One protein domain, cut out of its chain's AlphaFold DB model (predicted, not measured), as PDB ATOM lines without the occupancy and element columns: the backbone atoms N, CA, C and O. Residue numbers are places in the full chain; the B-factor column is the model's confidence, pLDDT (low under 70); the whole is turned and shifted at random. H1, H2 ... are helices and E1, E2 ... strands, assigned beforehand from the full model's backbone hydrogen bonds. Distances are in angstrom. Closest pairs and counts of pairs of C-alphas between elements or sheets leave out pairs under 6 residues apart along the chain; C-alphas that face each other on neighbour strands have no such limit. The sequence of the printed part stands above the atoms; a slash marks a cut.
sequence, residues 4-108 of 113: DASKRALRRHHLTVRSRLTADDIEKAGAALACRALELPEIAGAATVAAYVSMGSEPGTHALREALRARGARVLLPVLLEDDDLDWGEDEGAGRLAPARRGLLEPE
ATOM      1  N   ASP A   4     164.487 116.104 125.267       73.44
ATOM      2  CA  ASP A   4     163.267 115.296 125.375       73.44
ATOM      3  C   ASP A   4     162.228 115.878 126.334       73.44
ATOM      4  O   ASP A   4     161.025 115.838 126.055       73.44
ATOM      5  N   ALA A   5     162.668 116.453 127.458       77.19
ATOM      6  CA  ALA A   5     161.767 117.126 128.390       77.19
ATOM      7  C   ALA A   5     161.146 118.372 127.738       77.19
ATOM      8  O   ALA A   5     159.935 118.588 127.852       77.19
ATOM      9  N   SER A   6     161.943 119.120 126.971       90.94
ATOM     10  CA  SER A   6     161.479 120.278 126.203       90.94
ATOM     11  C   SER A   6     160.502 119.884 125.086       90.94
ATOM     12  O   SER A   6     159.438 120.491 124.965       90.94
ATOM     13  N   LYS A   7     160.785 118.817 124.320       92.62
ATOM     14  CA  LYS A   7     159.893 118.308 123.258       92.62
ATOM     15  C   LYS A   7     158.543 117.849 123.816       92.62
ATOM     16  O   LYS A   7     157.503 118.128 123.221       92.62
ATOM     17  N   ARG A   8     158.534 117.170 124.972       93.94
ATOM     18  CA  ARG A   8     157.288 116.759 125.648       93.94
ATOM     19  C   ARG A   8     156.464 117.954 126.118       93.94
ATOM     20  O   ARG A   8     155.247 117.942 125.930       93.94
ATOM     21  N   ALA A   9     157.104 118.966 126.703       94.56
ATOM     22  CA  ALA A   9     156.423 120.179 127.149       94.56
ATOM     23  C   ALA A   9     155.774 120.921 125.971       94.56
ATOM     24  O   ALA A   9     154.586 121.241 126.025       94.56
ATOM     25  N   LEU A  10     156.519 121.097 124.875       94.75
ATOM     26  CA  LEU A  10     156.019 121.750 123.667       94.75
ATOM     27  C   LEU A  10     154.865 120.965 123.028       94.75
ATOM     28  O   LEU A  10     153.828 121.544 122.710       94.75
ATOM     29  N   ARG A  11     154.986 119.633 122.918       94.31
ATOM     30  CA  ARG A  11     153.899 118.780 122.411       94.31
ATOM     31  C   ARG A  11     152.620 118.957 123.224       94.31
ATOM     32  O   ARG A  11     151.556 119.131 122.641       94.31
ATOM     33  N   ARG A  12     152.716 118.937 124.557       94.31
ATOM     34  CA  ARG A  12     151.553 119.129 125.435       94.31
ATOM     35  C   ARG A  12     150.900 120.487 125.197       94.31
ATOM     36  O   ARG A  12     149.684 120.554 125.086       94.31
ATOM     37  N   HIS A  13     151.704 121.541 125.075       94.25
ATOM     38  CA  HIS A  13     151.202 122.878 124.783       94.25
ATOM     39  C   HIS A  13     150.420 122.923 123.458       94.25
ATOM     40  O   HIS A  13     149.271 123.360 123.454       94.25
ATOM     41  N   HIS A  14     150.982 122.402 122.361       93.00
ATOM     42  CA  HIS A  14     150.290 122.377 121.064       93.00
ATOM     43  C   HIS A  14     149.007 121.544 121.081       93.00
ATOM     44  O   HIS A  14     148.015 121.962 120.488       93.00
ATOM     45  N   LEU A  15     149.003 120.398 121.769       92.75
ATOM     46  CA  LEU A  15     147.797 119.579 121.912       92.75
ATOM     47  C   LEU A  15     146.694 120.337 122.662       92.75
ATOM     48  O   LEU A  15     145.556 120.338 122.205       92.75
ATOM     49  N   THR A  16     147.032 121.050 123.743       93.75
ATOM     50  CA  THR A  16     146.070 121.882 124.488       93.75
ATOM     51  C   THR A  16     145.522 123.038 123.655       93.75
ATOM     52  O   THR A  16     144.350 123.383 123.778       93.75
ATOM     53  N   VAL A  17     146.353 123.673 122.823       92.38
ATOM     54  CA  VAL A  17     145.886 124.739 121.926       92.38
ATOM     55  C   VAL A  17     144.938 124.162 120.876       92.38
ATOM     56  O   VAL A  17     143.851 124.695 120.672       92.38
ATOM     57  N   ARG A  18     145.307 123.036 120.255       90.94
ATOM     58  CA  ARG A  18     144.504 122.407 119.200       90.94
ATOM     59  C   ARG A  18     143.198 121.814 119.716       90.94
ATOM     60  O   ARG A  18     142.210 121.872 118.998       90.94
ATOM     61  N   SER A  19     143.148 121.327 120.956       90.69
ATOM     62  CA  SER A  19     141.907 120.809 121.547       90.69
ATOM     63  C   SER A  19     140.843 121.885 121.799       90.69
ATOM     64  O   SER A  19     139.737 121.551 122.208       90.69
ATOM     65  N   ARG A  20     141.174 123.170 121.610       92.69
ATOM     66  CA  ARG A  20     140.238 124.301 121.709       92.69
ATOM     67  C   ARG A  20     139.701 124.765 120.353       92.69
ATOM     68  O   ARG A  20     138.857 125.653 120.338       92.69
ATOM     69  N   LEU A  21     140.204 124.215 119.245       91.31
ATOM     70  CA  LEU A  21     139.717 124.551 117.908       91.31
ATOM     71  C   LEU A  21     138.315 123.984 117.703       91.31
ATOM     72  O   LEU A  21     138.031 122.850 118.096       91.31
ATOM     73  N   THR A  22     137.451 124.772 117.071       93.75
ATOM     74  CA  THR A  22     136.126 124.308 116.666       93.75
ATOM     75  C   THR A  22     136.213 123.458 115.397       93.75
ATOM     76  O   THR A  22     137.223 123.467 114.691       93.75
ATOM     77  N   ALA A  23     135.142 122.726 115.081       90.88
ATOM     78  CA  ALA A  23     135.056 121.984 113.823       90.88
ATOM     79  C   ALA A  23     135.200 122.908 112.596       90.88
ATOM     80  O   ALA A  23     135.909 122.564 111.656       90.88
ATOM     81  N   ASP A  24     134.605 124.103 112.651       93.69
ATOM     82  CA  ASP A  24     134.701 125.123 111.600       93.69
ATOM     83  C   ASP A  24     136.136 125.664 111.451       93.69
ATOM     84  O   ASP A  24     136.633 125.796 110.332       93.69
ATOM     85  N   ASP A  25     136.853 125.893 112.559       93.62
ATOM     86  CA  ASP A  25     138.270 126.284 112.507       93.62
ATOM     87  C   ASP A  25     139.127 125.203 111.836       93.62
ATOM     88  O   ASP A  25     140.005 125.506 111.025       93.62
ATOM     89  N   ILE A  26     138.878 123.933 112.174       92.50
ATOM     90  CA  ILE A  26     139.594 122.780 111.617       92.50
ATOM     91  C   ILE A  26     139.330 122.650 110.115       92.50
ATOM     92  O   ILE A  26     140.273 122.443 109.345       92.50
ATOM     93  N   GLU A  27     138.072 122.791 109.696       91.44
ATOM     94  CA  GLU A  27     137.664 122.720 108.293       91.44
ATOM     95  C   GLU A  27     138.294 123.853 107.474       91.44
ATOM     96  O   GLU A  27     138.966 123.596 106.471       91.44
ATOM     97  N   LYS A  28     138.176 125.103 107.944       94.19
ATOM     98  CA  LYS A  28     138.775 126.277 107.291       94.19
ATOM     99  C   LYS A  28     140.291 126.167 107.193       94.19
ATOM    100  O   LYS A  28     140.860 126.459 106.140       94.19
ATOM    101  N   ALA A  29     140.949 125.728 108.267       93.69
ATOM    102  CA  ALA A  29     142.390 125.509 108.262       93.69
ATOM    103  C   ALA A  29     142.786 124.419 107.257       93.69
ATOM    104  O   ALA A  29     143.728 124.619 106.492       93.69
ATOM    105  N   GLY A  30     142.058 123.297 107.216       94.00
ATOM    106  CA  GLY A  30     142.293 122.213 106.261       94.00
ATOM    107  C   GLY A  30     142.167 122.674 104.807       94.00
ATOM    108  O   GLY A  30     143.075 122.448 104.009       94.00
ATOM    109  N   ALA A  31     141.093 123.396 104.476       94.44
ATOM    110  CA  ALA A  31     140.879 123.941 103.137       94.44
ATOM    111  C   ALA A  31     141.982 124.935 102.732       94.44
ATOM    112  O   ALA A  31     142.550 124.827 101.644       94.44
ATOM    113  N   ALA A  32     142.342 125.866 103.621       96.44
ATOM    114  CA  ALA A  32     143.402 126.836 103.354       96.44
ATOM    115  C   ALA A  32     144.766 126.158 103.141       96.44
ATOM    116  O   ALA A  32     145.495 126.516 102.215       96.44
ATOM    117  N   LEU A  33     145.102 125.162 103.966       96.19
ATOM    118  CA  LEU A  33     146.341 124.394 103.829       96.19
ATOM    119  C   LEU A  33     146.366 123.575 102.538       96.19
ATOM    120  O   LEU A  33     147.404 123.538 101.884       96.19
ATOM    121  N   ALA A  34     145.245 122.967 102.143       96.31
ATOM    122  CA  ALA A  34     145.143 122.239 100.881       96.31
ATOM    123  C   ALA A  34     145.413 123.158  99.681       96.31
ATOM    124  O   ALA A  34     146.246 122.822  98.842       96.31
ATOM    125  N   CYS A  35     144.786 124.340  99.638       96.50
ATOM    126  CA  CYS A  35     145.032 125.327  98.586       96.50
ATOM    127  C   CYS A  35     146.514 125.709  98.508       96.50
ATOM    128  O   CYS A  35     147.112 125.632  97.439       96.50
ATOM    129  N   ARG A  36     147.133 126.057  99.644       97.69
ATOM    130  CA  ARG A  36     148.553 126.440  99.679       97.69
ATOM    131  C   ARG A  36     149.487 125.297  99.308       97.69
ATOM    132  O   ARG A  36     150.464 125.528  98.609       97.69
ATOM    133  N   ALA A  37     149.196 124.075  99.744       96.56
ATOM    134  CA  ALA A  37     150.003 122.914  99.391       96.56
ATOM    135  C   ALA A  37     149.983 122.650  97.879       96.56
ATOM    136  O   ALA A  37     151.019 122.331  97.310       96.56
ATOM    137  N   LEU A  38     148.834 122.827  97.219       96.19
ATOM    138  CA  LEU A  38     148.697 122.635  95.772       96.19
ATOM    139  C   LEU A  38     149.381 123.731  94.938       96.19
ATOM    140  O   LEU A  38     149.669 123.499  93.768       96.19
ATOM    141  N   GLU A  39     149.662 124.899  95.521       96.81
ATOM    142  CA  GLU A  39     150.447 125.965  94.880       96.81
ATOM    143  C   GLU A  39     151.956 125.657  94.861       96.81
ATOM    144  O   GLU A  39     152.695 126.271  94.091       96.81
ATOM    145  N   LEU A  40     152.429 124.717  95.690       97.62
ATOM    146  CA  LEU A  40     153.841 124.344  95.745       97.62
ATOM    147  C   LEU A  40     154.221 123.524  94.501       97.62
ATOM    148  O   LEU A  40     153.617 122.469  94.279       97.62
ATOM    149  N   PRO A  41     155.227 123.936  93.705       96.38
ATOM    150  CA  PRO A  41     155.648 123.205  92.507       96.38
ATOM    151  C   PRO A  41     155.992 121.734  92.772       96.38
ATOM    152  O   PRO A  41     155.694 120.867  91.951       96.38
ATOM    153  N   GLU A  42     156.568 121.446  93.937       96.94
ATOM    154  CA  GLU A  42     156.939 120.105  94.386       96.94
ATOM    155  C   GLU A  42     155.717 119.190  94.523       96.94
ATOM    156  O   GLU A  42     155.802 118.000  94.235       96.94
ATOM    157  N   ILE A  43     154.571 119.743  94.924       96.56
ATOM    158  CA  ILE A  43     153.311 119.007  95.078       96.56
ATOM    159  C   ILE A  43     152.507 119.027  93.779       96.56
ATOM    160  O   ILE A  43     151.928 118.007  93.399       96.56
ATOM    161  N   ALA A  44     152.484 120.157  93.072       92.69
ATOM    162  CA  ALA A  44     151.769 120.319  91.810       92.69
ATOM    163  C   ALA A  44     152.329 119.413  90.700       92.69
ATOM    164  O   ALA A  44     151.565 118.876  89.900       92.69
ATOM    165  N   GLY A  45     153.650 119.209  90.669       93.50
ATOM    166  CA  GLY A  45     154.333 118.373  89.677       93.50
ATOM    167  C   GLY A  45     154.469 116.893  90.050       93.50
ATOM    168  O   GLY A  45     154.825 116.086  89.194       93.50
ATOM    169  N   ALA A  46     154.196 116.502  91.299       97.88
ATOM    170  CA  ALA A  46     154.447 115.136  91.762       97.88
ATOM    171  C   ALA A  46     153.506 114.104  91.114       97.88
ATOM    172  O   ALA A  46     152.295 114.292  91.078       97.88
ATOM    173  N   ALA A  47     154.028 112.967  90.661       97.94
ATOM    174  CA  ALA A  47     153.186 111.843  90.230       97.94
ATOM    175  C   ALA A  47     152.685 110.998  91.417       97.94
ATOM    176  O   ALA A  47     151.683 110.292  91.317       97.94
ATOM    177  N   THR A  48     153.389 111.047  92.550       98.19
ATOM    178  CA  THR A  48     153.051 110.312  93.769       98.19
ATOM    179  C   THR A  48     153.335 111.180  94.986       98.19
ATOM    180  O   THR A  48     154.391 111.807  95.055       98.19
ATOM    181  N   VAL A  49     152.405 111.221  95.938       98.19
ATOM    182  CA  VAL A  49     152.506 112.022  97.163       98.19
ATOM    183  C   VAL A  49     152.173 111.149  98.369       98.19
ATOM    184  O   VAL A  49     151.094 110.566  98.439       98.19
ATOM    185  N   ALA A  50     153.085 111.077  99.336       97.62
ATOM    186  CA  ALA A  50     152.789 110.516 100.649       97.62
ATOM    187  C   ALA A  50     152.016 111.544 101.491       97.62
ATOM    188  O   ALA A  50     152.423 112.702 101.604       97.62
ATOM    189  N   ALA A  51     150.903 111.123 102.079       96.56
ATOM    190  CA  ALA A  51     150.036 111.932 102.926       96.56
ATOM    191  C   ALA A  51     149.565 111.107 104.132       96.56
ATOM    192  O   ALA A  51     149.901 109.938 104.265       96.56
ATOM    193  N   TYR A  52     148.772 111.700 105.021       94.94
ATOM    194  CA  TYR A  52     148.160 110.998 106.153       94.94
ATOM    195  C   TYR A  52     146.667 111.321 106.241       94.94
ATOM    196  O   TYR A  52     146.203 112.310 105.665       94.94
ATOM    197  N   VAL A  53     145.905 110.485 106.948       95.25
ATOM    198  CA  VAL A  53     144.518 110.786 107.331       95.25
ATOM    199  C   VAL A  53     144.556 111.617 108.611       95.25
ATOM    200  O   VAL A  53     145.018 111.122 109.636       95.25
ATOM    201  N   SER A  54     144.106 112.872 108.557       92.75
ATOM    202  CA  SER A  54     144.033 113.714 109.756       92.75
ATOM    203  C   SER A  54     143.068 113.145 110.789       92.75
ATOM    204  O   SER A  54     141.962 112.732 110.441       92.75
ATOM    205  N   MET A  55     143.452 113.206 112.065       87.94
ATOM    206  CA  MET A  55     142.640 112.720 113.183       87.94
ATOM    207  C   MET A  55     142.350 113.814 114.219       87.94
ATOM    208  O   MET A  55     143.168 114.696 114.485       87.94
ATOM    209  N   GLY A  56     141.189 113.722 114.874       86.56
ATOM    210  CA  GLY A  56     140.808 114.611 115.974       86.56
ATOM    211  C   GLY A  56     140.833 116.089 115.573       86.56
ATOM    212  O   GLY A  56     140.159 116.493 114.634       86.56
ATOM    213  N   SER A  57     141.612 116.899 116.291       87.31
ATOM    214  CA  SER A  57     141.738 118.344 116.054       87.31
ATOM    215  C   SER A  57     142.926 118.715 115.151       87.31
ATOM    216  O   SER A  57     143.604 119.728 115.362       87.31
ATOM    217  N   GLU A  58     143.311 117.822 114.239       86.75
ATOM    218  CA  GLU A  58     144.253 118.103 113.145       86.75
ATOM    219  C   GLU A  58     143.550 118.879 112.036       86.75
ATOM    220  O   GLU A  58     142.400 118.566 111.740       86.75
ATOM    221  N   PRO A  59     144.217 119.851 111.381       86.62
ATOM    222  CA  PRO A  59     143.704 120.388 110.128       86.62
ATOM    223  C   PRO A  59     143.457 119.248 109.136       86.62
ATOM    224  O   PRO A  59     144.320 118.385 108.957       86.62
ATOM    225  N   GLY A  60     142.277 119.222 108.520       90.81
ATOM    226  CA  GLY A  60     141.865 118.108 107.670       90.81
ATOM    227  C   GLY A  60     142.711 117.988 106.398       90.81
ATOM    228  O   GLY A  60     142.805 118.937 105.625       90.81
ATOM    229  N   THR A  61     143.277 116.809 106.135       94.75
ATOM    230  CA  THR A  61     143.993 116.494 104.883       94.75
ATOM    231  C   THR A  61     143.073 116.008 103.763       94.75
ATOM    232  O   THR A  61     143.525 115.869 102.627       94.75
ATOM    233  N   HIS A  62     141.791 115.756 104.047       94.06
ATOM    234  CA  HIS A  62     140.846 115.170 103.091       94.06
ATOM    235  C   HIS A  62     140.788 115.941 101.763       94.06
ATOM    236  O   HIS A  62     141.003 115.344 100.712       94.06
ATOM    237  N   ALA A  63     140.608 117.266 101.810       94.44
ATOM    238  CA  ALA A  63     140.523 118.104 100.612       94.44
ATOM    239  C   ALA A  63     141.793 118.040  99.743       94.44
ATOM    240  O   ALA A  63     141.703 117.940  98.521       94.44
ATOM    241  N   LEU A  64     142.978 118.039 100.365       96.38
ATOM    242  CA  LEU A  64     144.251 117.909  99.651       96.38
ATOM    243  C   LEU A  64     144.361 116.546  98.958       96.38
ATOM    244  O   LEU A  64     144.716 116.475  97.784       96.38
ATOM    245  N   ARG A  65     144.036 115.465  99.672       97.12
ATOM    246  CA  ARG A  65     144.096 114.097  99.140       97.12
ATOM    247  C   ARG A  65     143.133 113.895  97.968       97.12
ATOM    248  O   ARG A  65     143.539 113.344  96.950       97.12
ATOM    249  N   GLU A  66     141.890 114.370  98.094       96.06
ATOM    250  CA  GLU A  66     140.904 114.321  97.005       96.06
ATOM    251  C   GLU A  66     141.386 115.106  95.780       96.06
ATOM    252  O   GLU A  66     141.336 114.592  94.666       96.06
ATOM    253  N   ALA A  67     141.924 116.315  95.966       96.06
ATOM    254  CA  ALA A  67     142.437 117.122  94.858       96.06
ATOM    255  C   ALA A  67     143.631 116.460  94.143       96.06
ATOM    256  O   ALA A  67     143.710 116.476  92.913       96.06
ATOM    257  N   LEU A  68     144.545 115.843  94.900       97.38
ATOM    258  CA  LEU A  68     145.675 115.096  94.344       97.38
ATOM    259  C   LEU A  68     145.202 113.889  93.520       97.38
ATOM    260  O   LEU A  68     145.646 113.723  92.382       97.38
ATOM    261  N   ARG A  69     144.251 113.103  94.040       96.81
ATOM    262  CA  ARG A  69     143.621 112.005  93.290       96.81
ATOM    263  C   ARG A  69     142.911 112.484  92.036       96.81
ATOM    264  O   ARG A  69     143.096 111.902  90.974       96.81
ATOM    265  N   ALA A  70     142.107 113.539  92.150       95.88
ATOM    266  CA  ALA A  70     141.312 114.061  91.046       95.88
ATOM    267  C   ALA A  70     142.186 114.515  89.865       95.88
ATOM    268  O   ALA A  70     141.757 114.416  88.718       95.88
ATOM    269  N   ARG A  71     143.428 114.955  90.124       95.50
ATOM    270  CA  ARG A  71     144.407 115.258  89.065       95.50
ATOM    271  C   ARG A  71     145.238 114.058  88.588       95.50
ATOM    272  O   ARG A  71     146.143 114.247  87.780       95.50
ATOM    273  N   GLY A  72     144.978 112.857  89.101       96.38
ATOM    274  CA  GLY A  72     145.666 111.619  88.731       96.38
ATOM    275  C   GLY A  72     146.985 111.354  89.464       96.38
ATOM    276  O   GLY A  72     147.741 110.487  89.030       96.38
ATOM    277  N   ALA A  73     147.296 112.077  90.545       97.88
ATOM    278  CA  ALA A  73     148.452 111.741  91.374       97.88
ATOM    279  C   ALA A  73     148.127 110.543  92.277       97.88
ATOM    280  O   ALA A  73     147.063 110.493  92.898       97.88
ATOM    281  N   ARG A  74     149.073 109.608  92.403       98.00
ATOM    282  CA  ARG A  74     148.968 108.507  93.365       98.00
ATOM    283  C   ARG A  74     149.165 109.052  94.777       98.00
ATOM    284  O   ARG A  74     150.201 109.650  95.061       98.00
ATOM    285  N   VAL A  75     148.211 108.838  95.673       98.38
ATOM    286  CA  VAL A  75     148.345 109.253  97.077       98.38
ATOM    287  C   VAL A  75     148.623 108.022  97.925       98.38
ATOM    288  O   VAL A  75     147.881 107.050  97.853       98.38
ATOM    289  N   LEU A  76     149.695 108.052  98.714       98.38
ATOM    290  CA  LEU A  76     150.055 106.973  99.633       98.38
ATOM    291  C   LEU A  76     149.715 107.369 101.063       98.38
ATOM    292  O   LEU A  76     150.031 108.484 101.481       98.38
ATOM    293  N   LEU A  77     149.102 106.454 101.807       98.00
ATOM    294  CA  LEU A  77     148.815 106.614 103.228       98.00
ATOM    295  C   LEU A  77     149.650 105.635 104.046       98.00
ATOM    296  O   LEU A  77     149.834 104.494 103.614       98.00
ATOM    297  N   PRO A  78     150.119 106.064 105.229       97.25
ATOM    298  CA  PRO A  78     150.860 105.204 106.123       97.25
ATOM    299  C   PRO A  78     149.969 104.093 106.671       97.25
ATOM    300  O   PRO A  78     148.798 104.300 106.995       97.25
ATOM    301  N   VAL A  79     150.593 102.941 106.842       96.62
ATOM    302  CA  VAL A  79     150.107 101.794 107.593       96.62
ATOM    303  C   VAL A  79     151.115 101.580 108.701       96.62
ATOM    304  O   VAL A  79     152.295 101.372 108.433       96.62
ATOM    305  N   LEU A  80     150.680 101.657 109.952       95.12
ATOM    306  CA  LEU A  80     151.617 101.518 111.058       95.12
ATOM    307  C   LEU A  80     151.807 100.010 111.317       95.12
ATOM    308  O   LEU A  80     150.825  99.294 111.502       95.12
ATOM    309  N   LEU A  81     153.038  99.502 111.374       94.12
ATOM    310  CA  LEU A  81     153.353  98.084 111.640       94.12
ATOM    311  C   LEU A  81     153.632  97.834 113.122       94.12
ATOM    312  O   LEU A  81     153.936  98.775 113.839       94.12
ATOM    313  N   GLU A  82     153.500  96.608 113.633       92.88
ATOM    314  CA  GLU A  82     153.551  96.327 115.085       92.88
ATOM    315  C   GLU A  82     154.792  96.872 115.821       92.88
ATOM    316  O   GLU A  82     154.699  97.214 117.000       92.88
ATOM    317  N   ASP A  83     155.917  97.009 115.123       94.31
ATOM    318  CA  ASP A  83     157.194  97.550 115.602       94.31
ATOM    319  C   ASP A  83     157.318  99.086 115.507       94.31
ATOM    320  O   ASP A  83     158.386  99.640 115.764       94.31
ATOM    321  N   ASP A  84     156.214  99.772 115.206       91.69
ATOM    322  CA  ASP A  84     156.125 101.208 114.923       91.69
ATOM    323  C   ASP A  84     156.818 101.659 113.618       91.69
ATOM    324  O   ASP A  84     156.952 102.868 113.401       91.69
ATOM    325  N   ASP A  85     157.170 100.728 112.721       94.75
ATOM    326  CA  ASP A  85     157.586 101.061 111.355       94.75
ATOM    327  C   ASP A  85     156.386 101.415 110.450       94.75
ATOM    328  O   ASP A  85     155.214 101.252 110.825       94.75
ATOM    329  N   LEU A  86     156.676 101.961 109.268       95.44
ATOM    330  CA  LEU A  86     155.686 102.401 108.288       95.44
ATOM    331  C   LEU A  86     155.739 101.565 107.011       95.44
ATOM    332  O   LEU A  86     156.706 101.633 106.261       95.44
ATOM    333  N   ASP A  87     154.627 100.900 106.726       96.62
ATOM    334  CA  ASP A  87     154.273 100.409 105.394       96.62
ATOM    335  C   ASP A  87     153.321 101.428 104.737       96.62
ATOM    336  O   ASP A  87     152.919 102.437 105.335       96.62
ATOM    337  N   TRP A  88     152.945 101.184 103.490       98.06
ATOM    338  CA  TRP A  88     152.161 102.090 102.669       98.06
ATOM    339  C   TRP A  88     151.022 101.357 101.977       98.06
ATOM    340  O   TRP A  88     151.160 100.236 101.497       98.06
ATOM    341  N   GLY A  89     149.886 102.033 101.860       97.88
ATOM    342  CA  GLY A  89     148.816 101.640 100.952       97.88
ATOM    343  C   GLY A  89     148.353 102.835 100.135       97.88
ATOM    344  O   GLY A  89     148.565 103.990 100.513       97.88
ATOM    345  N   GLU A  90     147.735 102.567  98.993       98.06
ATOM    346  CA  GLU A  90     147.166 103.626  98.168       98.06
ATOM    347  C   GLU A  90     145.874 104.175  98.790       98.06
ATOM    348  O   GLU A  90     145.034 103.438  99.307       98.06
ATOM    349  N   ASP A  91     145.717 105.494  98.750       97.62
ATOM    350  CA  ASP A  91     144.491 106.174  99.135       97.62
ATOM    351  C   ASP A  91     143.448 106.023  98.027       97.62
ATOM    352  O   ASP A  91     143.380 106.838  97.109       97.62
ATOM    353  N   GLU A  92     142.606 105.002  98.123       95.12
ATOM    354  CA  GLU A  92     141.497 104.772  97.186       95.12
ATOM    355  C   GLU A  92     140.239 105.603  97.528       95.12
ATOM    356  O   GLU A  92     139.153 105.353  97.003       95.12
ATOM    357  N   GLY A  93     140.367 106.600  98.413       92.19
ATOM    358  CA  GLY A  93     139.279 107.473  98.850       92.19
ATOM    359  C   GLY A  93     138.733 107.134 100.240       92.19
ATOM    360  O   GLY A  93     139.036 106.102 100.833       92.19
ATOM    361  N   ALA A  94     137.907 108.033 100.785       85.00
ATOM    362  CA  ALA A  94     137.448 107.954 102.177       85.00
ATOM    363  C   ALA A  94     136.645 106.681 102.513       85.00
ATOM    364  O   ALA A  94     136.671 106.235 103.655       85.00
ATOM    365  N   GLY A  95     135.958 106.086 101.532       90.31
ATOM    366  CA  GLY A  95     135.184 104.850 101.709       90.31
ATOM    367  C   GLY A  95     136.010 103.560 101.700       90.31
ATOM    368  O   GLY A  95     135.425 102.488 101.799       90.31
ATOM    369  N   ARG A  96     137.336 103.650 101.541       94.94
ATOM    370  CA  ARG A  96     138.279 102.515 101.492       94.94
ATOM    371  C   ARG A  96     139.318 102.609 102.614       94.94
ATOM    372  O   ARG A  96     140.488 102.268 102.438       94.94
ATOM    373  N   LEU A  97     138.883 103.150 103.752       95.81
ATOM    374  CA  LEU A  97     139.680 103.312 104.959       95.81
ATOM    375  C   LEU A  97     139.071 102.499 106.099       95.81
ATOM    376  O   LEU A  97     137.895 102.669 106.422       95.81
ATOM    377  N   ALA A  98     139.902 101.700 106.760       94.69
ATOM    378  CA  ALA A  98     139.509 100.908 107.917       94.69
ATOM    379  C   ALA A  98     140.088 101.491 109.218       94.69
ATOM    380  O   ALA A  98     141.209 102.011 109.219       94.69
ATOM    381  N   PRO A  99     139.366 101.389 110.352       95.12
ATOM    382  CA  PRO A  99     139.918 101.689 111.669       95.12
ATOM    383  C   PRO A  99     141.146 100.835 111.990       95.12
ATOM    384  O   PRO A  99     141.145  99.622 111.785       95.12
ATOM    385  N   ALA A 100     142.157 101.468 112.573       92.12
ATOM    386  CA  ALA A 100     143.403 100.839 112.981       92.12
ATOM    387  C   ALA A 100     143.776 101.213 114.422       92.12
ATOM    388  O   ALA A 100     143.054 101.922 115.139       92.12
ATOM    389  N   ARG A 101     144.925 100.714 114.890       89.81
ATOM    390  CA  ARG A 101     145.387 100.993 116.253       89.81
ATOM    391  C   ARG A 101     145.602 102.491 116.480       89.81
ATOM    392  O   ARG A 101     145.795 103.264 115.549       89.81
ATOM    393  N   ARG A 102     145.607 102.903 117.752       87.56
ATOM    394  CA  ARG A 102     145.767 104.314 118.166       87.56
ATOM    395  C   ARG A 102     144.675 105.248 117.606       87.56
ATOM    396  O   ARG A 102     144.862 106.460 117.597       87.56
ATOM    397  N   GLY A 103     143.533 104.687 117.193       88.69
ATOM    398  CA  GLY A 103     142.415 105.437 116.624       88.69
ATOM    399  C   GLY A 103     142.688 105.964 115.219       88.69
ATOM    400  O   GLY A 103     142.048 106.928 114.829       88.69
ATOM    401  N   LEU A 104     143.649 105.386 114.493       92.06
ATOM    402  CA  LEU A 104     143.991 105.775 113.126       92.06
ATOM    403  C   LEU A 104     143.003 105.193 112.106       92.06
ATOM    404  O   LEU A 104     142.212 104.301 112.417       92.06
ATOM    405  N   LEU A 105     143.097 105.692 110.876       95.06
ATOM    406  CA  LEU A 105     142.466 105.118 109.694       95.06
ATOM    407  C   LEU A 105     143.556 104.720 108.698       95.06
ATOM    408  O   LEU A 105     144.430 105.532 108.389       95.06
ATOM    409  N   GLU A 106     143.489 103.491 108.199       95.69
ATOM    410  CA  GLU A 106     144.465 102.915 107.272       95.69
ATOM    411  C   GLU A 106     143.810 102.538 105.937       95.69
ATOM    412  O   GLU A 106     142.628 102.185 105.918       95.69
ATOM    413  N   PRO A 107     144.555 102.590 104.818       97.00
ATOM    414  CA  PRO A 107     144.062 102.111 103.531       97.00
ATOM    415  C   PRO A 107     143.768 100.606 103.587       97.00
ATOM    416  O   PRO A 107     144.569  99.825 104.107       97.00
ATOM    417  N   GLU A 108     142.629 100.203 103.024       95.50
ATOM    418  CA  GLU A 108     142.203  98.795 102.923       95.50
ATOM    419  C   GLU A 108     142.855  98.040 101.757       95.50
ATOM    420  O   GLU A 108     142.763  96.814 101.677       95.50
TER     421      GLU A 108
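AT A GLANCE: This is residues 4 to 108 of the 113 residues of the protein "5-formyltetrahydrofolate cyclo-ligase" of Streptomyces sp. SID8361 (UniProt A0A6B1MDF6). Helix H4 lies between the longer helix H2 and a small sheet of E1, E2 and E3, and the hairpin of E4 and E5 packs with E5 on E2 and E3. Residues 4 to 14 of H1 stick out as a free arm. The printed part has 105 residues, with four named helices and five named strands in the order H1 H2 H3 E1 H4 E2 E3 E4 E5; the class is mixed, as is the sheet E1 E2 E3, while E4 and E5 are antiparallel. It is only just compact, close to loose, with a radius of gyration of the C-alphas of 15.0 A, and spans 41 by 34 by 26 A.

HOW THE PARTS SIT: H1, residues 4 to 18, touches no helix. H2, residues 23 to 39, touches H4, residues 62 to 70, at a steep tilt of 36 degrees, only just steep, the same way; their closest C-alphas, of Ala 34 and Leu 64, are 4.6 A apart. H3, residues 41 to 44, is close to H2 but not clearly touching. Every O i to N i+4 pair is within hydrogen-bond range in H1, H2 and H4; H3 is too short for one. E1, residues 48 to 50, is parallel to E2, residues 74 to 80, with N 49 and O 74 2.8 A apart. E1, H4 and E2 form a strand-helix-strand unit, parallel neighbours joined through a helix, with a right-handed crossover. H4 is on the sheet over E2, at a height of 9.7 A. E2 and E3, residues 86 to 90, form a hairpin, with N 77 and O 89 2.8 A apart. E4, residues 97 to 99, and E5, residues 105 to 107, form another, with N 98 and O 106 2.9 A apart. The closest C-alphas of E2 and E5, of Val 79 and Glu 106, are 5.8 A apart.

IN THESE COORDINATES: H1 begins at C-alpha 4 (163.267, 115.296, 125.375) and measures 21.0 A, H2 24.7 A, H4 12.1 A, E2 19.2 A and E3 13.3 A. E5 ends at C-alpha 107 (144.062, 102.111, 103.531).

THE WHOLE: The C-alphas farthest apart, of Ala 5 and Gly 72, are 43.2 A apart. The printed part has no cut, the link from E1 to H4 is long, and no printed residue is under 70 in pLDDT.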